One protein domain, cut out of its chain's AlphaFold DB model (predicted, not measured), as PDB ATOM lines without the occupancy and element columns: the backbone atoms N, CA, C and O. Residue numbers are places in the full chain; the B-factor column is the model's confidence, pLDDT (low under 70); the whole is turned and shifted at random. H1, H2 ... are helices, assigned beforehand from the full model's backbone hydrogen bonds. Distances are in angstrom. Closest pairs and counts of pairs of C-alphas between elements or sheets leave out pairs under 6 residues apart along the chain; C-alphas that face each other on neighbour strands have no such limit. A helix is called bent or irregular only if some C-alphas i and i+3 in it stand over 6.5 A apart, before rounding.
ATOM      1  N   ALA A   2     201.652 214.761 245.292       38.50
ATOM      2  CA  ALA A   2     202.715 215.450 244.539       38.50
ATOM      3  C   ALA A   2     202.536 215.386 243.010       38.50
ATOM      4  O   ALA A   2     202.620 216.400 242.323       38.50
ATOM      5  N   ALA A   3     202.268 214.182 242.493       43.00
ATOM      6  CA  ALA A   3     202.113 213.932 241.062       43.00
ATOM      7  C   ALA A   3     200.871 214.628 240.488       43.00
ATOM      8  O   ALA A   3     200.942 215.247 239.432       43.00
ATOM      9  N   THR A   4     199.752 214.609 241.218       49.44
ATOM     10  CA  THR A   4     198.528 215.319 240.829       49.44
ATOM     11  C   THR A   4     198.708 216.837 240.851       49.44
ATOM     12  O   THR A   4     198.198 217.506 239.958       49.44
ATOM     13  N   LEU A   5     199.486 217.379 241.796       49.31
ATOM     14  CA  LEU A   5     199.817 218.806 241.831       49.31
ATOM     15  C   LEU A   5     200.705 219.219 240.644       49.31
ATOM     16  O   LEU A   5     200.472 220.260 240.042       49.31
ATOM     17  N   ASN A   6     201.683 218.384 240.278       52.88
ATOM     18  CA  ASN A   6     202.587 218.626 239.148       52.88
ATOM     19  C   ASN A   6     201.837 218.562 237.802       52.88
ATOM     20  O   ASN A   6     202.030 219.405 236.931       52.88
ATOM     21  N   VAL A   7     200.904 217.615 237.653       55.00
ATOM     22  CA  VAL A   7     200.045 217.508 236.462       55.00
ATOM     23  C   VAL A   7     199.071 218.683 236.370       55.00
ATOM     24  O   VAL A   7     199.010 219.329 235.328       55.00
ATOM     25  N   ALA A   8     198.359 219.018 237.450       53.59
ATOM     26  CA  ALA A   8     197.456 220.171 237.472       53.59
ATOM     27  C   ALA A   8     198.200 221.485 237.189       53.59
ATOM     28  O   ALA A   8     197.700 222.326 236.454       53.59
ATOM     29  N   PHE A   9     199.424 221.630 237.701       55.66
ATOM     30  CA  PHE A   9     200.297 222.770 237.430       55.66
ATOM     31  C   PHE A   9     200.735 222.852 235.965       55.66
ATOM     32  O   PHE A   9     200.660 223.924 235.369       55.66
ATOM     33  N   ARG A  10     201.138 221.727 235.358       59.25
ATOM     34  CA  ARG A  10     201.449 221.665 233.922       59.25
ATOM     35  C   ARG A  10     200.248 222.093 233.087       59.25
ATOM     36  O   ARG A  10     200.407 222.912 232.191       59.25
ATOM     37  N   TRP A  11     199.050 221.618 233.419       59.53
ATOM     38  CA  TRP A  11     197.821 222.029 232.740       59.53
ATOM     39  C   TRP A  11     197.441 223.482 233.005       59.53
ATOM     40  O   TRP A  11     196.938 224.134 232.099       59.53
ATOM     41  N   LEU A  12     197.718 224.018 234.195       59.06
ATOM     42  CA  LEU A  12     197.485 225.425 234.499       59.06
ATOM     43  C   LEU A  12     198.439 226.322 233.702       59.06
ATOM     44  O   LEU A  12     197.991 227.298 233.121       59.06
ATOM     45  N   LEU A  13     199.730 225.985 233.617       55.56
ATOM     46  CA  LEU A  13     200.714 226.732 232.824       55.56
ATOM     47  C   LEU A  13     200.439 226.630 231.324       55.56
ATOM     48  O   LEU A  13     200.399 227.652 230.647       55.56
ATOM     49  N   ILE A  14     200.211 225.415 230.816       60.06
ATOM     50  CA  ILE A  14     199.860 225.182 229.409       60.06
ATOM     51  C   ILE A  14     198.536 225.875 229.089       60.06
ATOM     52  O   ILE A  14     198.439 226.550 228.075       60.06
ATOM     53  N   GLY A  15     197.543 225.770 229.972       60.81
ATOM     54  CA  GLY A  15     196.251 226.434 229.836       60.81
ATOM     55  C   GLY A  15     196.373 227.952 229.866       60.81
ATOM     56  O   GLY A  15     195.797 228.614 229.017       60.81
ATOM     57  N   SER A  16     197.183 228.515 230.764       56.91
ATOM     58  CA  SER A  16     197.424 229.963 230.838       56.91
ATOM     59  C   SER A  16     198.154 230.467 229.594       56.91
ATOM     60  O   SER A  16     197.768 231.485 229.032       56.91
ATOM     61  N   ALA A  17     199.171 229.736 229.127       54.72
ATOM     62  CA  ALA A  17     199.904 230.063 227.908       54.72
ATOM     63  C   ALA A  17     199.025 229.923 226.655       54.72
ATOM     64  O   ALA A  17     199.087 230.769 225.768       54.72
ATOM     65  N   ALA A  18     198.170 228.899 226.597       58.16
ATOM     66  CA  ALA A  18     197.227 228.682 225.506       58.16
ATOM     67  C   ALA A  18     196.120 229.741 225.493       58.16
ATOM     68  O   ALA A  18     195.800 230.264 224.432       58.16
ATOM     69  N   VAL A  19     195.576 230.104 226.658       57.66
ATOM     70  CA  VAL A  19     194.614 231.205 226.796       57.66
ATOM     71  C   VAL A  19     195.273 232.517 226.390       57.66
ATOM     72  O   VAL A  19     194.705 233.240 225.585       57.66
ATOM     73  N   PHE A  20     196.493 232.799 226.848       58.25
ATOM     74  CA  PHE A  20     197.230 233.996 226.444       58.25
ATOM     75  C   PHE A  20     197.470 234.040 224.927       58.25
ATOM     76  O   PHE A  20     197.166 235.045 224.286       58.25
ATOM     77  N   ALA A  21     197.942 232.945 224.326       55.66
ATOM     78  CA  ALA A  21     198.159 232.847 222.884       55.66
ATOM     79  C   ALA A  21     196.853 232.996 222.086       55.66
ATOM     80  O   ALA A  21     196.825 233.707 221.080       55.66
ATOM     81  N   LEU A  22     195.761 232.380 222.548       62.31
ATOM     82  CA  LEU A  22     194.439 232.474 221.932       62.31
ATOM     83  C   LEU A  22     193.900 233.905 222.002       62.31
ATOM     84  O   LEU A  22     193.478 234.452 220.991       62.31
ATOM     85  N   VAL A  23     193.964 234.530 223.175       56.44
ATOM     86  CA  VAL A  23     193.520 235.910 223.400       56.44
ATOM     87  C   VAL A  23     194.309 236.878 222.534       56.44
ATOM     88  O   VAL A  23     193.721 237.741 221.888       56.44
ATOM     89  N   THR A  24     195.628 236.702 222.479       54.69
ATOM     90  CA  THR A  24     196.503 237.525 221.644       54.69
ATOM     91  C   THR A  24     196.142 237.347 220.170       54.69
ATOM     92  O   THR A  24     195.969 238.331 219.462       54.69
ATOM     93  N   SER A  25     195.918 236.108 219.722       53.62
ATOM     94  CA  SER A  25     195.512 235.805 218.342       53.62
ATOM     95  C   SER A  25     194.158 236.427 217.982       53.62
ATOM     96  O   SER A  25     194.018 237.012 216.912       53.62
ATOM     97  N   VAL A  26     193.175 236.365 218.885       56.41
ATOM     98  CA  VAL A  26     191.841 236.958 218.693       56.41
ATOM     99  C   VAL A  26     191.917 238.488 218.680       56.41
ATOM    100  O   VAL A  26     191.312 239.122 217.815       56.41
ATOM    101  N   ALA A  27     192.704 239.092 219.573       53.09
ATOM    102  CA  ALA A  27     192.871 240.542 219.655       53.09
ATOM    103  C   ALA A  27     193.449 241.152 218.366       53.09
ATOM    104  O   ALA A  27     193.055 242.255 217.990       53.09
ATOM    105  N   ILE A  28     194.315 240.422 217.652       55.88
ATOM    106  CA  ILE A  28     194.911 240.869 216.379       55.88
ATOM    107  C   ILE A  28     193.871 240.906 215.236       55.88
ATOM    108  O   ILE A  28     194.074 241.601 214.244       55.88
ATOM    109  N   THR A  29     192.736 240.205 215.367       59.56
ATOM    110  CA  THR A  29     191.732 240.047 214.290       59.56
ATOM    111  C   THR A  29     190.509 240.969 214.387       59.56
ATOM    112  O   THR A  29     189.687 240.982 213.472       59.56
ATOM    113  N   LEU A  30     190.358 241.745 215.467       54.00
ATOM    114  CA  LEU A  30     189.145 242.534 215.733       54.00
ATOM    115  C   LEU A  30     189.246 244.012 215.269       54.00
ATOM    116  O   LEU A  30     190.325 244.605 215.342       54.00
ATOM    117  N   PRO A  31     188.125 244.659 214.870       59.06
ATOM    118  CA  PRO A  31     188.083 246.082 214.501       59.06
ATOM    119  C   PRO A  31     188.481 247.040 215.645       59.06
ATOM    120  O   PRO A  31     188.149 246.819 216.810       59.06
ATOM    121  N   HIS A  32     189.136 248.149 215.276       56.06
ATOM    122  CA  HIS A  32     190.041 248.967 216.107       56.06
ATOM    123  C   HIS A  32     189.529 249.529 217.461       56.06
ATOM    124  O   HIS A  32     190.356 249.650 218.362       56.06
ATOM    125  N   PRO A  33     188.251 249.905 217.679       53.31
ATOM    126  CA  PRO A  33     187.839 250.440 218.985       53.31
ATOM    127  C   PRO A  33     187.355 249.356 219.965       53.31
ATOM    128  O   PRO A  33     187.663 249.413 221.155       53.31
ATOM    129  N   ALA A  34     186.646 248.331 219.478       53.88
ATOM    130  CA  ALA A  34     186.154 247.229 220.311       53.88
ATOM    131  C   ALA A  34     187.269 246.231 220.668       53.88
ATOM    132  O   ALA A  34     187.268 245.660 221.760       53.88
ATOM    133  N   SER A  35     188.253 246.066 219.777       56.41
ATOM    134  CA  SER A  35     189.430 245.231 220.018       56.41
ATOM    135  C   SER A  35     190.276 245.744 221.180       56.41
ATOM    136  O   SER A  35     190.761 244.939 221.965       56.41
ATOM    137  N   VAL A  36     190.395 247.064 221.356       52.59
ATOM    138  CA  VAL A  36     191.242 247.674 222.393       52.59
ATOM    139  C   VAL A  36     190.653 247.502 223.795       52.59
ATOM    140  O   VAL A  36     191.370 247.098 224.711       52.59
ATOM    141  N   GLN A  37     189.351 247.747 223.985       54.97
ATOM    142  CA  GLN A  37     188.709 247.547 225.293       54.97
ATOM    143  C   GLN A  37     188.641 246.069 225.680       54.97
ATOM    144  O   GLN A  37     188.975 245.718 226.813       54.97
ATOM    145  N   LEU A  38     188.258 245.197 224.744       58.03
ATOM    146  CA  LEU A  38     188.179 243.765 225.006       58.03
ATOM    147  C   LEU A  38     189.575 243.171 225.255       58.03
ATOM    148  O   LEU A  38     189.752 242.432 226.219       58.03
ATOM    149  N   ALA A  39     190.588 243.554 224.471       53.00
ATOM    150  CA  ALA A  39     191.968 243.135 224.710       53.00
ATOM    151  C   ALA A  39     192.504 243.648 226.051       53.00
ATOM    152  O   ALA A  39     193.206 242.912 226.733       53.00
ATOM    153  N   SER A  40     192.148 244.869 226.467       53.25
ATOM    154  CA  SER A  40     192.535 245.416 227.774       53.25
ATOM    155  C   SER A  40     191.917 244.631 228.932       53.25
ATOM    156  O   SER A  40     192.636 244.201 229.833       53.25
ATOM    157  N   ILE A  41     190.605 244.369 228.892       61.59
ATOM    158  CA  ILE A  41     189.910 243.592 229.932       61.59
ATOM    159  C   ILE A  41     190.469 242.172 230.004       61.59
ATOM    160  O   ILE A  41     190.747 241.678 231.097       61.59
ATOM    161  N   ILE A  42     190.664 241.518 228.857       57.72
ATOM    162  CA  ILE A  42     191.190 240.155 228.840       57.72
ATOM    163  C   ILE A  42     192.662 240.131 229.271       57.72
ATOM    164  O   ILE A  42     193.044 239.236 230.020       57.72
ATOM    165  N   ASN A  43     193.475 241.124 228.897       54.78
ATOM    166  CA  ASN A  43     194.842 241.249 229.406       54.78
ATOM    167  C   ASN A  43     194.855 241.423 230.921       54.78
ATOM    168  O   ASN A  43     195.614 240.737 231.595       54.78
ATOM    169  N   TRP A  44     193.996 242.274 231.479       55.44
ATOM    170  CA  TRP A  44     193.898 242.442 232.926       55.44
ATOM    171  C   TRP A  44     193.426 241.175 233.627       55.44
ATOM    172  O   TRP A  44     194.012 240.786 234.634       55.44
ATOM    173  N   ALA A  45     192.426 240.482 233.083       58.72
ATOM    174  CA  ALA A  45     191.979 239.202 233.614       58.72
ATOM    175  C   ALA A  45     193.088 238.138 233.543       58.72
ATOM    176  O   ALA A  45     193.275 237.387 234.500       58.72
ATOM    177  N   ALA A  46     193.859 238.100 232.455       53.88
ATOM    178  CA  ALA A  46     195.002 237.207 232.299       53.88
ATOM    179  C   ALA A  46     196.122 237.549 233.289       53.88
ATOM    180  O   ALA A  46     196.617 236.655 233.968       53.88
ATOM    181  N   VAL A  47     196.462 238.832 233.445       55.00
ATOM    182  CA  VAL A  47     197.449 239.327 234.417       55.00
ATOM    183  C   VAL A  47     197.022 238.984 235.842       55.00
ATOM    184  O   VAL A  47     197.821 238.445 236.601       55.00
ATOM    185  N   LEU A  48     195.762 239.228 236.209       62.22
ATOM    186  CA  LEU A  48     195.237 238.911 237.537       62.22
ATOM    187  C   LEU A  48     195.193 237.402 237.789       62.22
ATOM    188  O   LEU A  48     195.563 236.960 238.873       62.22
ATOM    189  N   SER A  49     194.801 236.601 236.794       56.72
ATOM    190  CA  SER A  49     194.796 235.134 236.897       56.72
ATOM    191  C   SER A  49     196.212 234.584 237.042       56.72
ATOM    192  O   SER A  49     196.462 233.692 237.852       56.72
ATOM    193  N   PHE A  50     197.154 235.155 236.298       57.91
ATOM    194  CA  PHE A  50     198.561 234.803 236.367       57.91
ATOM    195  C   PHE A  50     199.166 235.195 237.714       57.91
ATOM    196  O   PHE A  50     199.839 234.381 238.342       57.91
ATOM    197  N   LEU A  51     198.866 236.394 238.215       60.34
ATOM    198  CA  LEU A  51     199.304 236.859 239.526       60.34
ATOM    199  C   LEU A  51     198.711 235.995 240.647       60.34
ATOM    200  O   LEU A  51     199.448 235.532 241.513       60.34
ATOM    201  N   ALA A  52     197.407 235.708 240.605       62.94
ATOM    202  CA  ALA A  52     196.734 234.844 241.571       62.94
ATOM    203  C   ALA A  52     197.298 233.416 241.550       62.94
ATOM    204  O   ALA A  52     197.562 232.840 242.609       62.94
ATOM    205  N   GLY A  53     197.555 232.862 240.361       60.94
ATOM    206  CA  GLY A  53     198.229 231.576 240.193       60.94
ATOM    207  C   GLY A  53     199.644 231.589 240.773       60.94
ATOM    208  O   GLY A  53     200.019 230.683 241.514       60.94
ATOM    209  N   SER A  54     200.403 232.654 240.523       58.19
ATOM    210  CA  SER A  54     201.780 232.830 241.007       58.19
ATOM    211  C   SER A  54     201.852 232.966 242.527       58.19
ATOM    212  O   SER A  54     202.676 232.314 243.167       58.19
ATOM    213  N   ILE A  55     200.948 233.750 243.123       67.19
ATOM    214  CA  ILE A  55     200.810 233.892 244.578       67.19
ATOM    215  C   ILE A  55     200.389 232.560 245.199       67.19
ATOM    216  O   ILE A  55     200.945 232.161 246.218       67.19
ATOM    217  N   SER A  56     199.458 231.837 244.572       64.88
ATOM    218  CA  SER A  56     199.035 230.514 245.042       64.88
ATOM    219  C   SER A  56     200.195 229.516 245.015       64.88
ATOM    220  O   SER A  56     200.376 228.759 245.965       64.88
ATOM    221  N   LEU A  57     201.033 229.547 243.976       61.06
ATOM    222  CA  LEU A  57     202.227 228.705 243.862       61.06
ATOM    223  C   LEU A  57     203.285 229.044 244.903       61.06
ATOM    224  O   LEU A  57     203.839 228.142 245.533       61.06
ATOM    225  N   LEU A  58     203.532 230.336 245.115       65.94
ATOM    226  CA  LEU A  58     204.418 230.808 246.169       65.94
ATOM    227  C   LEU A  58     203.894 230.362 247.541       65.94
ATOM    228  O   LEU A  58     204.643 229.792 248.329       65.94
ATOM    229  N   GLY A  59     202.595 230.537 247.790       65.44
ATOM    230  CA  GLY A  59     201.910 230.124 249.012       65.44
ATOM    231  C   GLY A  59     202.020 228.623 249.270       65.44
ATOM    232  O   GLY A  59     202.433 228.219 250.355       65.44
ATOM    233  N   VAL A  60     201.726 227.785 248.272       65.31
ATOM    234  CA  VAL A  60     201.873 226.323 248.363       65.31
ATOM    235  C   VAL A  60     203.329 225.931 248.602       65.31
ATOM    236  O   VAL A  60     203.597 225.125 249.491       65.31
ATOM    237  N   GLY A  61     204.273 226.522 247.866       61.03
ATOM    238  CA  GLY A  61     205.703 226.283 248.049       61.03
ATOM    239  C   GLY A  61     206.166 226.612 249.469       61.03
ATOM    240  O   GLY A  61     206.796 225.781 250.119       61.03
ATOM    241  N   ILE A  62     205.781 227.781 249.983       69.19
ATOM    242  CA  ILE A  62     206.083 228.237 251.345       69.19
ATOM    243  C   ILE A  62     205.434 227.321 252.387       69.19
ATOM    244  O   ILE A  62     206.109 226.842 253.297       69.19
ATOM    245  N   THR A  63     204.142 227.025 252.248       68.75
ATOM    246  CA  THR A  63     203.394 226.219 253.226       68.75
ATOM    247  C   THR A  63     203.960 224.806 253.294       68.75
ATOM    248  O   THR A  63     204.137 224.261 254.378       68.75
ATOM    249  N   GLU A  64     204.337 224.224 252.156       63.41
ATOM    250  CA  GLU A  64     204.991 222.919 252.110       63.41
ATOM    251  C   GLU A  64     206.432 222.940 252.647       63.41
ATOM    252  O   GLU A  64     206.888 221.923 253.177       63.41
ATOM    253  N   ILE A  65     207.160 224.059 252.563       64.75
ATOM    254  CA  ILE A  65     208.453 224.219 253.250       64.75
ATOM    255  C   ILE A  65     208.230 224.191 254.772       64.75
ATOM    256  O   ILE A  65     208.860 223.392 255.465       64.75
ATOM    257  N   PHE A  66     207.281 224.971 255.295       66.19
ATOM    258  CA  PHE A  66     207.027 225.069 256.739       66.19
ATOM    259  C   PHE A  66     206.343 223.831 257.343       66.19
ATOM    260  O   PHE A  66     206.663 223.442 258.464       66.19
ATOM    261  N   ARG A  67     205.471 223.143 256.596       63.66
ATOM    262  CA  ARG A  67     204.810 221.902 257.043       63.66
ATOM    263  C   ARG A  67     205.780 220.728 257.195       63.66
ATOM    264  O   ARG A  67     205.472 219.751 257.865       63.66
ATOM    265  N   SER A  68     206.969 220.815 256.600       53.91
ATOM    266  CA  SER A  68     208.021 219.805 256.764       53.91
ATOM    267  C   SER A  68     208.848 219.953 258.054       53.91
ATOM    268  O   SER A  68     209.815 219.214 258.242       53.91
ATOM    269  N   PRO A  84     211.437 216.561 248.753       55.81
ATOM    270  CA  PRO A  84     211.781 217.963 249.015       55.81
ATOM    271  C   PRO A  84     212.267 218.736 247.779       55.81
ATOM    272  O   PRO A  84     212.051 219.938 247.671       55.81
ATOM    273  N   GLY A  85     212.849 218.034 246.805       60.22
ATOM    274  CA  GLY A  85     213.333 218.617 245.564       60.22
ATOM    275  C   GLY A  85     212.278 219.197 244.607       60.22
ATOM    276  O   GLY A  85     212.672 219.924 243.718       60.22
ATOM    277  N   VAL A  86     210.970 218.904 244.689       64.56
ATOM    278  CA  VAL A  86     209.986 219.547 243.763       64.56
ATOM    279  C   VAL A  86     209.457 220.867 244.333       64.56
ATOM    280  O   VAL A  86     209.131 221.793 243.595       64.56
ATOM    281  N   ARG A  87     209.413 220.980 245.665       73.94
ATOM    282  CA  ARG A  87     208.791 222.104 246.383       73.94
ATOM    283  C   ARG A  87     209.544 223.410 246.154       73.94
ATOM    284  O   ARG A  87     208.939 224.452 245.929       73.94
ATOM    285  N   LEU A  88     210.870 223.325 246.198       77.44
ATOM    286  CA  LEU A  88     211.745 224.478 246.087       77.44
ATOM    287  C   LEU A  88     211.710 225.106 244.680       77.44
ATOM    288  O   LEU A  88     211.395 226.291 244.598       77.44
ATOM    289  N   PRO A  89     211.921 224.359 243.575       75.81
ATOM    290  CA  PRO A  89     211.752 224.908 242.230       75.81
ATOM    291  C   PRO A  89     210.376 225.533 242.012       75.81
ATOM    292  O   PRO A  89     210.291 226.591 241.402       75.81
ATOM    293  N   LEU A  90     209.310 224.924 242.543       74.88
ATOM    294  CA  LEU A  90     207.950 225.445 242.398       74.88
ATOM    295  C   LEU A  90     207.772 226.809 243.082       74.88
ATOM    296  O   LEU A  90     207.183 227.715 242.496       74.88
ATOM    297  N   ALA A  91     208.327 226.980 244.287       80.12
ATOM    298  CA  ALA A  91     208.315 228.261 244.991       80.12
ATOM    299  C   ALA A  91     209.067 229.348 244.203       80.12
ATOM    300  O   ALA A  91     208.574 230.464 244.058       80.12
ATOM    301  N   PHE A  92     210.231 229.006 243.642       84.31
ATOM    302  CA  PHE A  92     211.013 229.924 242.811       84.31
ATOM    303  C   PHE A  92     210.347 230.231 241.469       84.31
ATOM    304  O   PHE A  92     210.435 231.363 241.006       84.31
ATOM    305  N   CYS A  93     209.624 229.278 240.874       80.38
ATOM    306  CA  CYS A  93     208.774 229.556 239.717       80.38
ATOM    307  C   CYS A  93     207.720 230.597 240.077       80.38
ATOM    308  O   CYS A  93     207.637 231.619 239.409       80.38
ATOM    309  N   GLY A  94     206.970 230.381 241.163       78.12
ATOM    310  CA  GLY A  94     205.980 231.346 241.648       78.12
ATOM    311  C   GLY A  94     206.585 232.735 241.864       78.12
ATOM    312  O   GLY A  94     206.052 233.721 241.362       78.12
ATOM    313  N   LEU A  95     207.745 232.810 242.525       85.56
ATOM    314  CA  LEU A  95     208.480 234.062 242.717       85.56
ATOM    315  C   LEU A  95     208.866 234.725 241.387       85.56
ATOM    316  O   LEU A  95     208.650 235.922 241.215       85.56
ATOM    317  N   GLY A  96     209.414 233.960 240.442       85.38
ATOM    318  CA  GLY A  96     209.803 234.474 239.132       85.38
ATOM    319  C   GLY A  96     208.622 235.018 238.335       85.38
ATOM    320  O   GLY A  96     208.743 236.072 237.721       85.38
ATOM    321  N   LEU A  97     207.460 234.362 238.400       82.69
ATOM    322  CA  LEU A  97     206.241 234.834 237.738       82.69
ATOM    323  C   LEU A  97     205.705 236.128 238.381       82.69
ATOM    324  O   LEU A  97     205.290 237.044 237.666       82.69
ATOM    325  N   VAL A  98     205.769 236.250 239.715       84.56
ATOM    326  CA  VAL A  98     205.432 237.502 240.422       84.56
ATOM    327  C   VAL A  98     206.356 238.635 239.975       84.56
ATOM    328  O   VAL A  98     205.874 239.708 239.614       84.56
ATOM    329  N   LEU A  99     207.670 238.395 239.950       88.12
ATOM    330  CA  LEU A  99     208.652 239.390 239.521       88.12
ATOM    331  C   LEU A  99     208.468 239.782 238.053       88.12
ATOM    332  O   LEU A  99     208.505 240.968 237.743       88.12
ATOM    333  N   ALA A 100     208.202 238.820 237.168       85.62
ATOM    334  CA  ALA A 100     207.919 239.082 235.761       85.62
ATOM    335  C   ALA A 100     206.677 239.965 235.579       85.62
ATOM    336  O   ALA A 100     206.692 240.906 234.788       85.62
ATOM    337  N   THR A 101     205.619 239.703 236.350       83.94
ATOM    338  CA  THR A 101     204.384 240.501 236.318       83.94
ATOM    339  C   THR A 101     204.631 241.921 236.816       83.94
ATOM    340  O   THR A 101     204.244 242.886 236.159       83.94
ATOM    341  N   TYR A 102     205.314 242.056 237.957       85.69
ATOM    342  CA  TYR A 102     205.696 243.355 238.508       85.69
ATOM    343  C   TYR A 102     206.544 244.152 237.515       85.69
ATOM    344  O   TYR A 102     206.297 245.334 237.293       85.69
ATOM    345  N   TYR A 103     207.510 243.493 236.874       88.56
ATOM    346  CA  TYR A 103     208.372 244.124 235.887       88.56
ATOM    347  C   TYR A 103     207.615 244.540 234.625       88.56
ATOM    348  O   TYR A 103     207.849 245.624 234.102       88.56
ATOM    349  N   GLY A 104     206.654 243.736 234.167       86.38
ATOM    350  CA  GLY A 104     205.758 244.126 233.080       86.38
ATOM    351  C   GLY A 104     204.983 245.407 233.409       86.38
ATOM    352  O   GLY A 104     204.966 246.337 232.607       86.38
ATOM    353  N   LEU A 105     204.408 245.508 234.611       86.88
ATOM    354  CA  LEU A 105     203.737 246.737 235.063       86.88
ATOM    355  C   LEU A 105     204.705 247.920 235.148       86.88
ATOM    356  O   LEU A 105     204.367 249.031 234.738       86.88
ATOM    357  N   HIS A 106     205.921 247.684 235.634       89.75
ATOM    358  CA  HIS A 106     206.963 248.699 235.671       89.75
ATOM    359  C   HIS A 106     207.269 249.247 234.271       89.75
ATOM    360  O   HIS A 106     207.139 250.449 234.049       89.75
ATOM    361  N   VAL A 107     207.589 248.374 233.318       90.19
ATOM    362  CA  VAL A 107     208.045 248.754 231.973       90.19
ATOM    363  C   VAL A 107     206.924 249.325 231.103       90.19
ATOM    364  O   VAL A 107     207.152 250.286 230.376       90.19
ATOM    365  N   PHE A 108     205.717 248.758 231.161       89.44
ATOM    366  CA  PHE A 108     204.623 249.125 230.252       89.44
ATOM    367  C   PHE A 108     203.616 250.114 230.847       89.44
ATOM    368  O   PHE A 108     202.737 250.596 230.132       89.44
ATOM    369  N   TRP A 109     203.709 250.422 232.140       90.31
ATOM    370  CA  TRP A 109     202.748 251.309 232.793       90.31
ATOM    371  C   TRP A 109     203.421 252.392 233.621       90.31
ATOM    372  O   TRP A 109     203.270 253.577 233.331       90.31
ATOM    373  N   TRP A 110     204.159 252.014 234.662       91.38
ATOM    374  CA  TRP A 110     204.673 252.993 235.618       91.38
ATOM    375  C   TRP A 110     205.818 253.830 235.050       91.38
ATOM    376  O   TRP A 110     205.878 255.025 235.329       91.38
ATOM    377  N   ASN A 111     206.705 253.235 234.251       92.19
ATOM    378  CA  ASN A 111     207.824 253.945 233.640       92.19
ATOM    379  C   ASN A 111     207.395 254.905 232.511       92.19
ATOM    380  O   ASN A 111     207.810 256.064 232.562       92.19
ATOM    381  N   PRO A 112     206.510 254.526 231.563       92.19
ATOM    382  CA  PRO A 112     205.991 255.459 230.561       92.19
ATOM    383  C   PRO A 112     205.314 256.687 231.184       92.19
ATOM    384  O   PRO A 112     205.646 257.818 230.832       92.19
ATOM    385  N   LEU A 113     204.439 256.480 232.180       91.56
ATOM    386  CA  LEU A 113     203.747 257.577 232.871       91.56
ATOM    387  C   LEU A 113     204.701 258.525 233.606       91.56
ATOM    388  O   LEU A 113     204.419 259.716 233.703       91.56
ATOM    389  N   ALA A 114     205.816 258.005 234.122       92.62
ATOM    390  CA  ALA A 114     206.849 258.821 234.754       92.62
ATOM    391  C   ALA A 114     207.732 259.559 233.732       92.62
ATOM    392  O   ALA A 114     208.248 260.629 234.040       92.62
ATOM    393  N   THR A 115     207.905 259.001 232.530       92.88
ATOM    394  CA  THR A 115     208.804 259.535 231.494       92.88
ATOM    395  C   THR A 115     208.203 260.737 230.767       92.88
ATOM    396  O   THR A 115     208.892 261.729 230.554       92.88
ATOM    397  N   ALA A 116     206.918 260.674 230.408       92.44
ATOM    398  CA  ALA A 116     206.240 261.721 229.640       92.44
ATOM    399  C   ALA A 116     204.975 262.223 230.369       92.44
ATOM    400  O   ALA A 116     203.849 261.962 229.932       92.44
ATOM    401  N   PRO A 117     205.127 262.939 231.503       90.19
ATOM    402  CA  PRO A 117     203.985 263.452 232.249       90.19
ATOM    403  C   PRO A 117     203.170 264.419 231.380       90.19
ATOM    404  O   PRO A 117     203.717 265.331 230.766       90.19
ATOM    405  N   GLY A 118     201.852 264.218 231.334       91.62
ATOM    406  CA  GLY A 118     200.928 265.028 230.530       91.62
ATOM    407  C   GLY A 118     200.339 264.307 229.316       91.62
ATOM    408  O   GLY A 118     199.322 264.760 228.805       91.62
ATOM    409  N   TYR A 119     200.903 263.164 228.916       93.06
ATOM    410  CA  TYR A 119     200.284 262.274 227.934       93.06
ATOM    411  C   TYR A 119     199.511 261.149 228.623       93.06
ATOM    412  O   TYR A 119     199.883 260.659 229.693       93.06
ATOM    413  N   THR A 120     198.437 260.699 227.987       94.56
ATOM    414  CA  THR A 120     197.787 259.438 228.339       94.56
ATOM    415  C   THR A 120     198.586 258.257 227.790       94.56
ATOM    416  O   THR A 120     199.282 258.362 226.780       94.56
ATOM    417  N   LEU A 121     198.448 257.085 228.416       90.62
ATOM    418  CA  LEU A 121     199.150 255.872 227.984       90.62
ATOM    419  C   LEU A 121     198.825 255.504 226.519       90.62
ATOM    420  O   LEU A 121     199.695 255.057 225.777       90.62
ATOM    421  N   SER A 122     197.579 255.723 226.083       91.50
ATOM    422  CA  SER A 122     197.151 255.492 224.699       91.50
ATOM    423  C   SER A 122     197.823 256.431 223.702       91.50
ATOM    424  O   SER A 122     198.226 255.979 222.633       91.50
ATOM    425  N   GLU A 123     197.967 257.711 224.048       93.88
ATOM    426  CA  GLU A 123     198.668 258.680 223.201       93.88
ATOM    427  C   GLU A 123     200.146 258.313 223.090       93.88
ATOM    428  O   GLU A 123     200.685 258.304 221.986       93.88
ATOM    429  N   MET A 124     200.773 257.904 224.200       93.44
ATOM    430  CA  MET A 124     202.167 257.465 224.188       93.44
ATOM    431  C   MET A 124     202.391 256.292 223.235       93.44
ATOM    432  O   MET A 124     203.269 256.351 222.377       93.44
ATOM    433  N   TYR A 125     201.575 255.241 223.341       91.19
ATOM    434  CA  TYR A 125     201.707 254.082 222.463       91.19
ATOM    435  C   TYR A 125     201.343 254.383 221.003       91.19
ATOM    436  O   TYR A 125     201.910 253.750 220.112       91.19
ATOM    437  N   SER A 126     200.440 255.337 220.737       92.00
ATOM    438  CA  SER A 126     200.167 255.803 219.367       92.00
ATOM    439  C   SER A 126     201.396 256.480 218.774       92.00
ATOM    440  O   SER A 126     201.865 256.066 217.717       92.00
ATOM    441  N   LEU A 127     201.984 257.435 219.500       94.12
ATOM    442  CA  LEU A 127     203.178 258.160 219.066       94.12
ATOM    443  C   LEU A 127     204.364 257.214 218.853       94.12
ATOM    444  O   LEU A 127     205.011 257.268 217.813       94.12
ATOM    445  N   MET A 128     204.601 256.279 219.779       92.81
ATOM    446  CA  MET A 128     205.660 255.275 219.618       92.81
ATOM    447  C   MET A 128     205.422 254.348 218.417       92.81
ATOM    448  O   MET A 128     206.368 253.826 217.831       92.81
ATOM    449  N   LYS A 129     204.162 254.087 218.051       91.38
ATOM    450  CA  LYS A 129     203.836 253.294 216.862       91.38
ATOM    451  C   LYS A 129     204.061 254.103 215.584       91.38
ATOM    452  O   LYS A 129     204.598 253.560 214.624       91.38
ATOM    453  N   GLU A 130     203.692 255.381 215.581       93.00
ATOM    454  CA  GLU A 130     203.912 256.310 214.464       93.00
ATOM    455  C   GLU A 130     205.406 256.512 214.171       93.00
ATOM    456  O   GLU A 130     205.803 256.590 213.009       93.00
ATOM    457  N   THR A 131     206.251 256.498 215.205       92.12
ATOM    458  CA  THR A 131     207.715 256.583 215.081       92.12
ATOM    459  C   THR A 131     208.401 255.229 214.855       92.12
ATOM    460  O   THR A 131     209.625 255.180 214.761       92.12
ATOM    461  N   ASN A 132     207.647 254.129 214.721       89.81
ATOM    462  CA  ASN A 132     208.157 252.751 214.616       89.81
ATOM    463  C   ASN A 132     209.041 252.295 215.796       89.81
ATOM    464  O   ASN A 132     209.856 251.385 215.656       89.81
ATOM    465  N   GLN A 133     208.849 252.887 216.974       90.81
ATOM    466  CA  GLN A 133     209.601 252.597 218.197       90.81
ATOM    467  C   GLN A 133     208.929 251.544 219.098       90.81
ATOM    468  O   GLN A 133     209.505 251.075 220.082       90.81
ATOM    469  N   PHE A 134     207.710 251.108 218.766       87.50
ATOM    470  CA  PHE A 134     206.994 250.059 219.493       87.50
ATOM    471  C   PHE A 134     206.660 248.853 218.609       87.50
ATOM    472  O   PHE A 134     206.064 248.988 217.542       87.50
ATOM    473  N   SER A 135     206.979 247.647 219.096       82.94
ATOM    474  CA  SER A 135     206.639 246.385 218.435       82.94
ATOM    475  C   SER A 135     205.988 245.413 219.410       82.94
ATOM    476  O   SER A 135     206.642 244.841 220.284       82.94
ATOM    477  N   LEU A 136     204.692 245.162 219.212       79.81
ATOM    478  CA  LEU A 136     203.947 244.175 219.995       79.81
ATOM    479  C   LEU A 136     204.526 242.759 219.829       79.81
ATOM    480  O   LEU A 136     204.520 241.973 220.774       79.81
ATOM    481  N   LEU A 137     205.076 242.446 218.650       76.62
ATOM    482  CA  LEU A 137     205.709 241.155 218.382       76.62
ATOM    483  C   LEU A 137     206.912 240.918 219.303       76.62
ATOM    484  O   LEU A 137     207.038 239.835 219.868       76.62
ATOM    485  N   VAL A 138     207.763 241.933 219.493       77.25
ATOM    486  CA  VAL A 138     208.930 241.851 220.389       77.25
ATOM    487  C   VAL A 138     208.475 241.572 221.822       77.25
ATOM    488  O   VAL A 138     209.010 240.673 222.473       77.25
ATOM    489  N   VAL A 139     207.430 242.265 222.287       79.75
ATOM    490  CA  VAL A 139     206.853 242.051 223.624       79.75
ATOM    491  C   VAL A 139     206.373 240.608 223.800       79.75
ATOM    492  O   VAL A 139     206.735 239.959 224.786       79.75
ATOM    493  N   ILE A 140     205.611 240.082 222.834       76.69
ATOM    494  CA  ILE A 140     205.066 238.718 222.876       76.69
ATOM    495  C   ILE A 140     206.188 237.675 222.877       76.69
ATOM    496  O   ILE A 140     206.168 236.762 223.702       76.69
ATOM    497  N   VAL A 141     207.171 237.806 221.980       78.06
ATOM    498  CA  VAL A 141     208.270 236.837 221.837       78.06
ATOM    499  C   VAL A 141     209.071 236.730 223.132       78.06
ATOM    500  O   VAL A 141     209.272 235.628 223.641       78.06
ATOM    501  N   TRP A 142     209.477 237.861 223.713       78.06
ATOM    502  CA  TRP A 142     210.247 237.857 224.958       78.06
ATOM    503  C   TRP A 142     209.434 237.380 226.159       78.06
ATOM    504  O   TRP A 142     209.945 236.613 226.978       78.06
ATOM    505  N   GLY A 143     208.154 237.756 226.228       76.38
ATOM    506  CA  GLY A 143     207.245 237.251 227.255       76.38
ATOM    507  C   GLY A 143     207.100 235.735 227.200       76.38
ATOM    508  O   GLY A 143     207.180 235.061 228.225       76.38
ATOM    509  N   PHE A 144     206.962 235.188 225.993       76.56
ATOM    510  CA  PHE A 144     206.855 233.752 225.776       76.56
ATOM    511  C   PHE A 144     208.146 233.009 226.132       76.56
ATOM    512  O   PHE A 144     208.091 232.003 226.838       76.56
ATOM    513  N   ILE A 145     209.312 233.522 225.719       77.00
ATOM    514  CA  ILE A 145     210.621 232.948 226.075       77.00
ATOM    515  C   ILE A 145     210.762 232.842 227.596       77.00
ATOM    516  O   ILE A 145     211.130 231.789 228.118       77.00
ATOM    517  N   VAL A 146     210.424 233.905 228.325       77.62
ATOM    518  CA  VAL A 146     210.558 233.918 229.786       77.62
ATOM    519  C   VAL A 146     209.529 233.018 230.462       77.62
ATOM    520  O   VAL A 146     209.882 232.290 231.392       77.62
ATOM    521  N   ALA A 147     208.289 232.984 229.969       76.19
ATOM    522  CA  ALA A 147     207.279 232.051 230.458       76.19
ATOM    523  C   ALA A 147     207.731 230.588 230.296       76.19
ATOM    524  O   ALA A 147     207.602 229.802 231.235       76.19
ATOM    525  N   LEU A 148     208.324 230.232 229.150       75.31
ATOM    526  CA  LEU A 148     208.878 228.897 228.918       75.31
ATOM    527  C   LEU A 148     210.047 228.579 229.857       75.31
ATOM    528  O   LEU A 148     210.097 227.482 230.412       75.31
ATOM    529  N   LEU A 149     210.963 229.526 230.073       75.19
ATOM    530  CA  LEU A 149     212.093 229.344 230.990       75.19
ATOM    531  C   LEU A 149     211.624 229.106 232.430       75.19
ATOM    532  O   LEU A 149     212.092 228.176 233.090       75.19
ATOM    533  N   LEU A 150     210.658 229.899 232.902       77.44
ATOM    534  CA  LEU A 150     210.075 229.724 234.233       77.44
ATOM    535  C   LEU A 150     209.277 228.416 234.339       77.44
ATOM    536  O   LEU A 150     209.340 227.747 235.363       77.44
ATOM    537  N   ALA A 151     208.581 227.995 233.281       73.12
ATOM    538  CA  ALA A 151     207.880 226.711 233.247       73.12
ATOM    539  C   ALA A 151     208.833 225.500 233.215       73.12
ATOM    540  O   ALA A 151     208.483 224.416 233.688       73.12
ATOM    541  N   ALA A 152     210.040 225.661 232.668       73.06
ATOM    542  CA  ALA A 152     211.038 224.600 232.585       73.06
ATOM    543  C   ALA A 152     211.723 224.313 233.933       73.06
ATOM    544  O   ALA A 152     212.154 223.183 234.161       73.06
ATOM    545  N   LEU A 153     211.783 225.290 234.843       73.38
ATOM    546  CA  LEU A 153     212.498 225.209 236.125       73.38
ATOM    547  C   LEU A 153     212.212 223.938 236.957       73.38
ATOM    548  O   LEU A 153     213.170 223.294 237.399       73.38
ATOM    549  N   PRO A 154     210.950 223.506 237.156       69.06
ATOM    550  CA  PRO A 154     210.654 222.299 237.930       69.06
ATOM    551  C   PRO A 154     211.129 221.020 237.230       69.06
ATOM    552  O   PRO A 154     211.568 220.082 237.894       69.06
ATOM    553  N   ASN A 155     211.097 221.001 235.893       69.12
ATOM    554  CA  ASN A 155     211.519 219.858 235.081       69.12
ATOM    555  C   ASN A 155     213.048 219.744 235.021       69.12
ATOM    556  O   ASN A 155     213.593 218.647 235.111       69.12
ATOM    557  N   VAL A 156     213.750 220.877 234.931       67.62
ATOM    558  CA  VAL A 156     215.220 220.928 234.971       67.62
ATOM    559  C   VAL A 156     215.731 220.368 236.295       67.62
ATOM    560  O   VAL A 156     216.674 219.583 236.312       67.62
ATOM    561  N   HIS A 157     215.064 220.692 237.405       64.25
ATOM    562  CA  HIS A 157     215.403 220.093 238.689       64.25
ATOM    563  C   HIS A 157     215.237 218.563 238.666       64.25
ATOM    564  O   HIS A 157     216.109 217.854 239.160       64.25
ATOM    565  N   GLU A 158     214.139 218.026 238.122       65.12
ATOM    566  CA  GLU A 158     213.941 216.571 238.004       65.12
ATOM    567  C   GLU A 158     215.024 215.897 237.155       65.12
ATOM    568  O   GLU A 158     215.524 214.844 237.547       65.12
ATOM    569  N   TRP A 159     215.441 216.529 236.059       60.81
ATOM    570  CA  TRP A 159     216.492 216.013 235.183       60.81
ATOM    571  C   TRP A 159     217.871 216.002 235.863       60.81
ATOM    572  O   TRP A 159     218.618 215.031 235.770       60.81
ATOM    573  N   LEU A 160     218.184 217.045 236.636       61.53
ATOM    574  CA  LEU A 160     219.483 217.182 237.298       61.53
ATOM    575  C   LEU A 160     219.615 216.346 238.585       61.53
ATOM    576  O   LEU A 160     220.736 216.132 239.053       61.53
ATOM    577  N   ARG A 161     218.512 215.808 239.137       59.94
ATOM    578  CA  ARG A 161     218.535 214.901 240.309       59.94
ATOM    579  C   ARG A 161     219.441 213.685 240.125       59.94
ATOM    580  O   ARG A 161     219.955 213.179 241.117       59.94
ATOM    581  N   GLY A 162     219.608 213.207 238.891       52.44
ATOM    582  CA  GLY A 162     220.466 212.061 238.575       52.44
ATOM    583  C   GLY A 162     221.948 212.407 238.405       52.44
ATOM    584  O   GLY A 162     222.783 211.510 238.423       52.44
ATOM    585  N   MET A 163     222.284 213.690 238.248       48.03
ATOM    586  CA  MET A 163     223.633 214.145 237.889       48.03
ATOM    587  C   MET A 163     224.356 214.874 239.023       48.03
ATOM    588  O   MET A 163     225.584 214.905 239.046       48.03
ATOM    589  N   VAL A 164     223.624 215.477 239.963       49.28
ATOM    590  CA  VAL A 164     224.214 216.294 241.027       49.28
ATOM    591  C   VAL A 164     223.588 215.915 242.363       49.28
ATOM    592  O   VAL A 164     222.370 215.944 242.526       49.28
ATOM    593  N   SER A 165     224.429 215.606 243.354       54.41
ATOM    594  CA  SER A 165     224.004 215.570 244.756       54.41
ATOM    595  C   SER A 165     223.608 216.991 245.167       54.41
ATOM    596  O   SER A 165     224.447 217.825 245.528       54.41
ATOM    597  N   TYR A 166     222.325 217.311 245.009       55.47
ATOM    598  CA  TYR A 166     221.769 218.592 245.416       55.47
ATOM    599  C   TYR A 166     221.694 218.635 246.937       55.47
ATOM    600  O   TYR A 166     220.729 218.179 247.550       55.47
ATOM    601  N   SER A 167     222.705 219.240 247.561       62.75
ATOM    602  CA  SER A 167     222.474 219.855 248.862       62.75
ATOM    603  C   SER A 167     221.397 220.931 248.689       62.75
ATOM    604  O   SER A 167     221.342 221.610 247.658       62.75
ATOM    605  N   THR A 168     220.535 221.104 249.694       71.62
ATOM    606  CA  THR A 168     219.455 222.103 249.658       71.62
ATOM    607  C   THR A 168     219.982 223.490 249.265       71.62
ATOM    608  O   THR A 168     219.340 224.196 248.495       71.62
ATOM    609  N   THR A 169     221.197 223.843 249.698       78.06
ATOM    610  CA  THR A 169     221.875 225.106 249.371       78.06
ATOM    611  C   THR A 169     222.162 225.280 247.875       78.06
ATOM    612  O   THR A 169     221.866 226.337 247.326       78.06
ATOM    613  N   ARG A 170     222.664 224.244 247.186       78.12
ATOM    614  CA  ARG A 170     222.928 224.306 245.735       78.12
ATOM    615  C   ARG A 170     221.645 224.393 244.920       78.12
ATOM    616  O   ARG A 170     221.607 225.093 243.914       78.12
ATOM    617  N   ALA A 171     220.588 223.715 245.370       78.12
ATOM    618  CA  ALA A 171     219.279 223.798 244.730       78.12
ATOM    619  C   ALA A 171     218.685 225.211 244.854       78.12
ATOM    620  O   ALA A 171     218.181 225.745 243.867       78.12
ATOM    621  N   ILE A 172     218.806 225.839 246.035       82.94
ATOM    622  CA  ILE A 172     218.416 227.242 246.254       82.94
ATOM    623  C   ILE A 172     219.224 228.158 245.335       82.94
ATOM    624  O   ILE A 172     218.639 229.006 244.664       82.94
ATOM    625  N   GLY A 173     220.544 227.957 245.262       85.06
ATOM    626  CA  GLY A 173     221.425 228.743 244.400       85.06
ATOM    627  C   GLY A 173     221.008 228.678 242.929       85.06
ATOM    628  O   GLY A 173     220.755 229.699 242.297       85.06
ATOM    629  N   PHE A 174     220.833 227.467 242.399       84.56
ATOM    630  CA  PHE A 174     220.415 227.272 241.012       84.56
ATOM    631  C   PHE A 174     219.055 227.917 240.709       84.56
ATOM    632  O   PHE A 174     218.927 228.645 239.728       84.56
ATOM    633  N   CYS A 175     218.050 227.699 241.565       85.69
ATOM    634  CA  CYS A 175     216.718 228.271 241.356       85.69
ATOM    635  C   CYS A 175     216.737 229.805 241.432       85.69
ATOM    636  O   CYS A 175     216.098 230.464 240.614       85.69
ATOM    637  N   SER A 176     217.502 230.380 242.366       87.31
ATOM    638  CA  SER A 176     217.639 231.838 242.502       87.31
ATOM    639  C   SER A 176     218.303 232.451 241.272       87.31
ATOM    640  O   SER A 176     217.805 233.436 240.729       87.31
ATOM    641  N   LEU A 177     219.384 231.831 240.790       87.50
ATOM    642  CA  LEU A 177     220.106 232.301 239.612       87.50
ATOM    643  C   LEU A 177     219.256 232.189 238.343       87.50
ATOM    644  O   LEU A 177     219.278 233.091 237.515       87.50
ATOM    645  N   ALA A 178     218.473 231.120 238.206       87.81
ATOM    646  CA  ALA A 178     217.563 230.952 237.081       87.81
ATOM    647  C   ALA A 178     216.467 232.028 237.056       87.81
ATOM    648  O   ALA A 178     216.176 232.575 235.994       87.81
ATOM    649  N   VAL A 179     215.894 232.378 238.214       89.19
ATOM    650  CA  VAL A 179     214.926 233.483 238.300       89.19
ATOM    651  C   VAL A 179     215.595 234.821 237.981       89.19
ATOM    652  O   VAL A 179     215.039 235.604 237.213       89.19
ATOM    653  N   ALA A 180     216.797 235.076 238.506       89.12
ATOM    654  CA  ALA A 180     217.551 236.289 238.192       89.12
ATOM    655  C   ALA A 180     217.873 236.390 236.689       89.12
ATOM    656  O   ALA A 180     217.677 237.445 236.090       89.12
ATOM    657  N   ALA A 181     218.286 235.286 236.061       87.25
ATOM    658  CA  ALA A 181     218.540 235.214 234.625       87.25
ATOM    659  C   ALA A 181     217.264 235.455 233.802       87.25
ATOM    660  O   ALA A 181     217.298 236.207 232.833       87.25
ATOM    661  N   ALA A 182     216.127 234.884 234.206       86.50
ATOM    662  CA  ALA A 182     214.839 235.148 233.567       86.50
ATOM    663  C   ALA A 182     214.454 236.638 233.653       86.50
ATOM    664  O   ALA A 182     214.051 237.228 232.653       86.50
ATOM    665  N   CYS A 183     214.648 237.268 234.816       88.62
ATOM    666  CA  CYS A 183     214.420 238.705 234.996       88.62
ATOM    667  C   CYS A 183     215.372 239.552 234.138       88.62
ATOM    668  O   CYS A 183     214.951 240.543 233.552       88.62
ATOM    669  N   PHE A 184     216.636 239.143 234.015       86.00
ATOM    670  CA  PHE A 184     217.600 239.806 233.139       86.00
ATOM    671  C   PHE A 184     217.190 239.720 231.661       86.00
ATOM    672  O   PHE A 184     217.278 240.708 230.940       86.00
ATOM    673  N   LEU A 185     216.674 238.577 231.205       83.50
ATOM    674  CA  LEU A 185     216.153 238.449 229.841       83.50
ATOM    675  C   LEU A 185     214.922 239.331 229.604       83.50
ATOM    676  O   LEU A 185     214.804 239.911 228.528       83.50
ATOM    677  N   LEU A 186     214.040 239.496 230.599       85.56
ATOM    678  CA  LEU A 186     212.954 240.481 230.510       85.56
ATOM    679  C   LEU A 186     213.486 241.908 230.411       85.56
ATOM    680  O   LEU A 186     212.955 242.694 229.634       85.56
ATOM    681  N   PHE A 187     214.531 242.247 231.164       86.81
ATOM    682  CA  PHE A 187     215.176 243.553 231.051       86.81
ATOM    683  C   PHE A 187     215.724 243.782 229.637       86.81
ATOM    684  O   PHE A 187     215.427 244.805 229.027       86.81
ATOM    685  N   MET A 188     216.440 242.808 229.074       82.75
ATOM    686  CA  MET A 188     216.982 242.910 227.713       82.75
ATOM    687  C   MET A 188     215.884 242.958 226.641       82.75
ATOM    688  O   MET A 188     216.032 243.651 225.640       82.75
ATOM    689  N   GLY A 189     214.790 242.220 226.833       82.69
ATOM    690  CA  GLY A 189     213.716 242.102 225.849       82.69
ATOM    691  C   GLY A 189     212.676 243.215 225.915       82.69
ATOM    692  O   GLY A 189     212.357 243.836 224.906       82.69
ATOM    693  N   TRP A 190     212.120 243.458 227.099       87.12
ATOM    694  CA  TRP A 190     211.093 244.473 227.324       87.12
ATOM    695  C   TRP A 190     211.698 245.805 227.733       87.12
ATOM    696  O   TRP A 190     211.393 246.815 227.110       87.12
ATOM    697  N   GLY A 191     212.549 245.804 228.763       86.12
ATOM    698  CA  GLY A 191     213.098 247.022 229.361       86.12
ATOM    699  C   GLY A 191     213.892 247.855 228.364       86.12
ATOM    700  O   GLY A 191     213.591 249.027 228.168       86.12
ATOM    701  N   TRP A 192     214.849 247.234 227.674       85.69
ATOM    702  CA  TRP A 192     215.679 247.910 226.680       85.69
ATOM    703  C   TRP A 192     214.859 248.422 225.490       85.69
ATOM    704  O   TRP A 192     214.977 249.586 225.113       85.69
ATOM    705  N   HIS A 193     213.996 247.568 224.922       85.69
ATOM    706  CA  HIS A 193     213.135 247.928 223.787       85.69
ATOM    707  C   HIS A 193     212.223 249.112 224.130       85.69
ATOM    708  O   HIS A 193     212.170 250.095 223.397       85.69
ATOM    709  N   MET A 194     211.526 249.042 225.266       88.94
ATOM    710  CA  MET A 194     210.616 250.102 225.703       88.94
ATOM    711  C   MET A 194     211.345 251.368 226.144       88.94
ATOM    712  O   MET A 194     210.893 252.462 225.818       88.94
ATOM    713  N   GLY A 195     212.458 251.235 226.864       90.75
ATOM    714  CA  GLY A 195     213.249 252.365 227.346       90.75
ATOM    715  C   GLY A 195     213.811 253.199 226.200       90.75
ATOM    716  O   GLY A 195     213.630 254.415 226.195       90.75
ATOM    717  N   MET A 196     214.415 252.558 225.190       90.81
ATOM    718  CA  MET A 196     214.887 253.276 223.999       90.81
ATOM    719  C   MET A 196     213.730 253.854 223.189       90.81
ATOM    720  O   MET A 196     213.794 255.007 222.778       90.81
ATOM    721  N   GLY A 197     212.640 253.102 223.018       91.81
ATOM    722  CA  GLY A 197     211.503 253.602 222.251       91.81
ATOM    723  C   GLY A 197     210.865 254.851 222.869       91.81
ATOM    724  O   GLY A 197     210.476 255.768 222.145       91.81
ATOM    725  N   LEU A 198     210.779 254.915 224.203       92.94
ATOM    726  CA  LEU A 198     210.319 256.104 224.923       92.94
ATOM    727  C   LEU A 198     211.319 257.257 224.808       92.94
ATOM    728  O   LEU A 198     210.906 258.377 224.512       92.94
ATOM    729  N   ALA A 199     212.611 256.975 225.000       93.69
ATOM    730  CA  ALA A 199     213.680 257.962 224.881       93.69
ATOM    731  C   ALA A 199     213.671 258.650 223.515       93.69
ATOM    732  O   ALA A 199     213.657 259.877 223.442       93.69
ATOM    733  N   ASP A 200     213.589 257.865 222.444       94.44
ATOM    734  CA  ASP A 200     213.595 258.373 221.076       94.44
ATOM    735  C   ASP A 200     212.302 259.131 220.745       94.44
ATOM    736  O   ASP A 200     212.344 260.171 220.092       94.44
ATOM    737  N   THR A 201     211.147 258.638 221.209       94.62
ATOM    738  CA  THR A 201     209.841 259.254 220.907       94.62
ATOM    739  C   THR A 201     209.647 260.582 221.637       94.62
ATOM    740  O   THR A 201     209.099 261.521 221.065       94.62
ATOM    741  N   PHE A 202     210.095 260.680 222.889       94.00
ATOM    742  CA  PHE A 202     209.876 261.857 223.738       94.00
ATOM    743  C   PHE A 202     211.133 262.704 223.950       94.00
ATOM    744  O   PHE A 202     211.105 263.656 224.728       94.00
ATOM    745  N   MET A 203     212.226 262.378 223.252       93.00
ATOM    746  CA  MET A 203     213.534 263.026 223.386       93.00
ATOM    747  C   MET A 203     214.031 263.057 224.841       93.00
ATOM    748  O   MET A 203     214.609 264.044 225.302       93.00
ATOM    749  N   THR A 204     213.781 261.976 225.581       91.88
ATOM    750  CA  THR A 204     214.204 261.812 226.977       91.88
ATOM    751  C   THR A 204     215.424 260.902 227.075       91.88
ATOM    752  O   THR A 204     215.909 260.356 226.087       91.88
ATOM    753  N   SER A 205     215.936 260.701 228.291       87.31
ATOM    754  CA  SER A 205     216.889 259.615 228.525       87.31
ATOM    755  C   SER A 205     216.183 258.253 228.453       87.31
ATOM    756  O   SER A 205     214.985 258.168 228.716       87.31
ATOM    757  N   GLY A 206     216.922 257.186 228.136       75.38
ATOM    758  CA  GLY A 206     216.431 255.803 228.236       75.38
ATOM    759  C   GLY A 206     216.508 255.216 229.646       75.38
ATOM    760  O   GLY A 206     216.348 254.009 229.806       75.38
ATOM    761  N   ALA A 207     216.815 256.036 230.656       78.56
ATOM    762  CA  ALA A 207     216.866 255.597 232.042       78.56
ATOM    763  C   ALA A 207     215.455 255.380 232.610       78.56
ATOM    764  O   ALA A 207     214.477 255.956 232.132       78.56
ATOM    765  N   ASP A 208     215.359 254.574 233.667       80.50
ATOM    766  CA  ASP A 208     214.106 254.416 234.398       80.50
ATOM    767  C   ASP A 208     213.768 255.704 235.159       80.50
ATOM    768  O   ASP A 208     214.518 256.155 236.028       80.50
ATOM    769  N   HIS A 209     212.600 256.272 234.864       85.25
ATOM    770  CA  HIS A 209     212.068 257.454 235.546       85.25
ATOM    771  C   HIS A 209     211.120 257.074 236.696       85.25
ATOM    772  O   HIS A 209     210.771 257.917 237.525       85.25
ATOM    773  N   SER A 210     210.688 255.808 236.777       83.81
ATOM    774  CA  SER A 210     209.801 255.334 237.846       83.81
ATOM    775  C   SER A 210     210.567 254.893 239.104       83.81
ATOM    776  O   SER A 210     211.493 254.083 239.009       83.81
ATOM    777  N   PRO A 211     210.114 255.277 240.319       81.75
ATOM    778  CA  PRO A 211     210.738 254.851 241.579       81.75
ATOM    779  C   PRO A 211     210.643 253.337 241.832       81.75
ATOM    780  O   PRO A 211     211.335 252.805 242.698       81.75
ATOM    781  N   THR A 212     209.805 252.626 241.073       84.00
ATOM    782  CA  THR A 212     209.639 251.167 241.164       84.00
ATOM    783  C   THR A 212     210.810 250.374 240.561       84.00
ATOM    784  O   THR A 212     210.927 249.179 240.831       84.00
ATOM    785  N   ALA A 213     211.730 251.025 239.835       84.88
ATOM    786  CA  ALA A 213     212.939 250.386 239.304       84.88
ATOM    787  C   ALA A 213     213.882 249.899 240.415       84.88
ATOM    788  O   ALA A 213     214.397 248.782 240.366       84.88
ATOM    789  N   VAL A 214     214.072 250.716 241.458       86.56
ATOM    790  CA  VAL A 214     214.983 250.421 242.574       86.56
ATOM    791  C   VAL A 214     214.606 249.131 243.315       86.56
ATOM    792  O   VAL A 214     215.462 248.248 243.411       86.56
ATOM    793  N   PRO A 215     213.368 248.949 243.823       84.19
ATOM    794  CA  PRO A 215     213.014 247.721 244.531       84.19
ATOM    795  C   PRO A 215     213.107 246.477 243.639       84.19
ATOM    796  O   PRO A 215     213.529 245.424 244.121       84.19
ATOM    797  N   PHE A 216     212.787 246.585 242.344       86.06
ATOM    798  CA  PHE A 216     212.965 245.477 241.405       86.06
ATOM    799  C   PHE A 216     214.444 245.120 241.216       86.06
ATOM    800  O   PHE A 216     214.824 243.960 241.379       86.06
ATOM    801  N   GLY A 217     215.293 246.116 240.944       87.19
ATOM    802  CA  GLY A 217     216.733 245.924 240.777       87.19
ATOM    803  C   GLY A 217     217.378 245.290 242.009       87.19
ATOM    804  O   GLY A 217     218.125 244.321 241.886       87.19
ATOM    805  N   VAL A 218     217.021 245.759 243.209       89.25
ATOM    806  CA  VAL A 218     217.490 245.174 244.475       89.25
ATOM    807  C   VAL A 218     217.059 243.713 244.611       89.25
ATOM    808  O   VAL A 218     217.880 242.873 244.981       89.25
ATOM    809  N   ALA A 219     215.807 243.376 244.284       89.31
ATOM    810  CA  ALA A 219     215.319 242.000 244.354       89.31
ATOM    811  C   ALA A 219     216.067 241.064 243.387       89.31
ATOM    812  O   ALA A 219     216.480 239.971 243.779       89.31
ATOM    813  N   VAL A 220     216.295 241.500 242.143       90.44
ATOM    814  CA  VAL A 220     217.030 240.716 241.137       90.44
ATOM    815  C   VAL A 220     218.497 240.540 241.536       90.44
ATOM    816  O   VAL A 220     219.021 239.427 241.456       90.44
ATOM    817  N   LEU A 221     219.153 241.595 242.031       91.25
ATOM    818  CA  LEU A 221     220.530 241.518 242.529       91.25
ATOM    819  C   LEU A 221     220.647 240.585 243.737       91.25
ATOM    820  O   LEU A 221     221.573 239.777 243.796       91.25
ATOM    821  N   ALA A 222     219.694 240.640 244.671       90.31
ATOM    822  CA  ALA A 222     219.657 239.740 245.819       90.31
ATOM    823  C   ALA A 222     219.502 238.273 245.389       90.31
ATOM    824  O   ALA A 222     220.192 237.402 245.921       90.31
ATOM    825  N   LEU A 223     218.655 237.992 244.392       90.81
ATOM    826  CA  LEU A 223     218.518 236.652 243.811       90.81
ATOM    827  C   LEU A 223     219.793 236.188 243.106       90.81
ATOM    828  O   LEU A 223     220.188 235.034 243.266       90.81
ATOM    829  N   GLY A 224     220.465 237.077 242.372       89.75
ATOM    830  CA  GLY A 224     221.761 236.792 241.758       89.75
ATOM    831  C   GLY A 224     222.828 236.458 242.803       89.75
ATOM    832  O   GLY A 224     223.494 235.429 242.699       89.75
ATOM    833  N   ALA A 225     222.938 237.272 243.855       88.75
ATOM    834  CA  ALA A 225     223.875 237.060 244.956       88.75
ATOM    835  C   ALA A 225     223.589 235.755 245.715       88.75
ATOM    836  O   ALA A 225     224.507 234.974 245.962       88.75
ATOM    837  N   LEU A 226     222.318 235.479 246.029       88.69
ATOM    838  CA  LEU A 226     221.886 234.215 246.628       88.69
ATOM    839  C   LEU A 226     222.199 233.027 245.712       88.69
ATOM    840  O   LEU A 226     222.619 231.971 246.185       88.69
ATOM    841  N   GLY A 227     222.027 233.216 244.403       87.19
ATOM    842  CA  GLY A 227     222.342 232.237 243.375       87.19
ATOM    843  C   GLY A 227     223.813 231.844 243.377       87.19
ATOM    844  O   GLY A 227     224.151 230.672 243.540       87.19
ATOM    845  N   ILE A 228     224.681 232.850 243.275       86.44
ATOM    846  CA  ILE A 228     226.138 232.707 243.332       86.44
ATOM    847  C   ILE A 228     226.538 232.049 244.656       86.44
ATOM    848  O   ILE A 228     227.177 230.999 244.655       86.44
ATOM    849  N   PHE A 229     226.098 232.599 245.788       86.38
ATOM    850  CA  PHE A 229     226.404 232.045 247.105       86.38
ATOM    851  C   PHE A 229     226.001 230.569 247.210       86.38
ATOM    852  O   PHE A 229     226.812 229.727 247.591       86.38
ATOM    853  N   GLY A 230     224.777 230.222 246.806       84.00
ATOM    854  CA  GLY A 230     224.276 228.854 246.881       84.00
ATOM    855  C   GLY A 230     225.068 227.853 246.031       84.00
ATOM    856  O   GLY A 230     225.185 226.689 246.418       84.00
ATOM    857  N   LEU A 231     225.642 228.294 244.907       80.75
ATOM    858  CA  LEU A 231     226.475 227.460 244.035       80.75
ATOM    859  C   LEU A 231     227.897 227.259 244.580       80.75
ATOM    860  O   LEU A 231     228.439 226.159 244.456       80.75
ATOM    861  N   PHE A 232     228.482 228.288 245.201       83.06
ATOM    862  CA  PHE A 232     229.871 228.263 245.676       83.06
ATOM    863  C   PHE A 232     230.040 227.790 247.125       83.06
ATOM    864  O   PHE A 232     231.149 227.432 247.519       83.06
ATOM    865  N   VAL A 233     228.969 227.728 247.926       80.94
ATOM    866  CA  VAL A 233     229.051 227.161 249.280       80.94
ATOM    867  C   VAL A 233     229.373 225.661 249.201       80.94
ATOM    868  O   VAL A 233     228.623 224.900 248.570       80.94
TER     869      VAL A 233
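This is residues 2 to 68 and 84 to 233 of the 238 residues of an uncharacterized protein of Rothia nasimurium (UniProt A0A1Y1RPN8). An elongated, up-and-down bundle of six long helices has H3, H5 and H6 side by side as a triangular core. H7 packs on H6, the hairpin of H1 and H2 makes the opposite side, joined to the core where H2 packs on H3, and short H4 caps one end crosswise. The printed part has 217 residues with seven named helices, H1 to H7 in chain order, and no named strand: all helix. It is compact, with a radius of gyration of the C-alphas of 18.8 A, and spans 54 by 35 by 27 A.

The longest helix, H2, residues 32 to 67, measures 51.2 A. H1, residues 2 to 27, measures 36.7 A and begins at C-alpha 2 (202.715, 215.450, 244.539). H3 is residues 84 to 115, 45.2 A; H4 residues 121 to 130; H5 residues 136 to 160, 35.6 A; H6 residues 168 to 202, 48.4 A. H7, residues 213 to 232, ends at C-alpha 232 (229.871, 228.263, 245.676). H3 is only just irregular, C-alphas 108 and 111 being 6.7 A apart; H5 is irregular, with 7.0 A between C-alphas 151 and 154.

H2 touches H3, closest C-alphas Gly 61 and Ala 91, 4.5 A. H1 and H2 form a hairpin, closest C-alphas Ala 27 and Ala 39, 5.8 A. H3 touches H6 at 16 degrees, a shallow tilt, the same way, closest C-alphas Gly 96 and Val 179, 5.3 A. H5 and H6 form a hairpin at 5 degrees, closest C-alphas Trp 142 and Gly 189, 5.6 A. H6 and H7 form another, closest C-alphas Gly 173 and Gly 227, 3.8 A. H4 touches H3 about perpendicular, at 81 degrees, closest C-alphas Leu 113 and Leu 121, 6.9 A. H1 and H6 are apart. Each O i to N i+4 pair is within hydrogen-bond range in H1, H4 and H7, against 30 of 32 in H2, 24 of 28 in H3, 19 of 21 in H5 and 29 of 31 in H6.

The farthest C-alphas, Gly 118 and Gly 162, are 57.0 A apart. Residues 69 to 83 are not printed; C-alphas 68 and 84 are 8.8 A apart. No link printed whole is long. Confidence is under 70 in residues 2 to 68, 84 to 86 and 154 to 167.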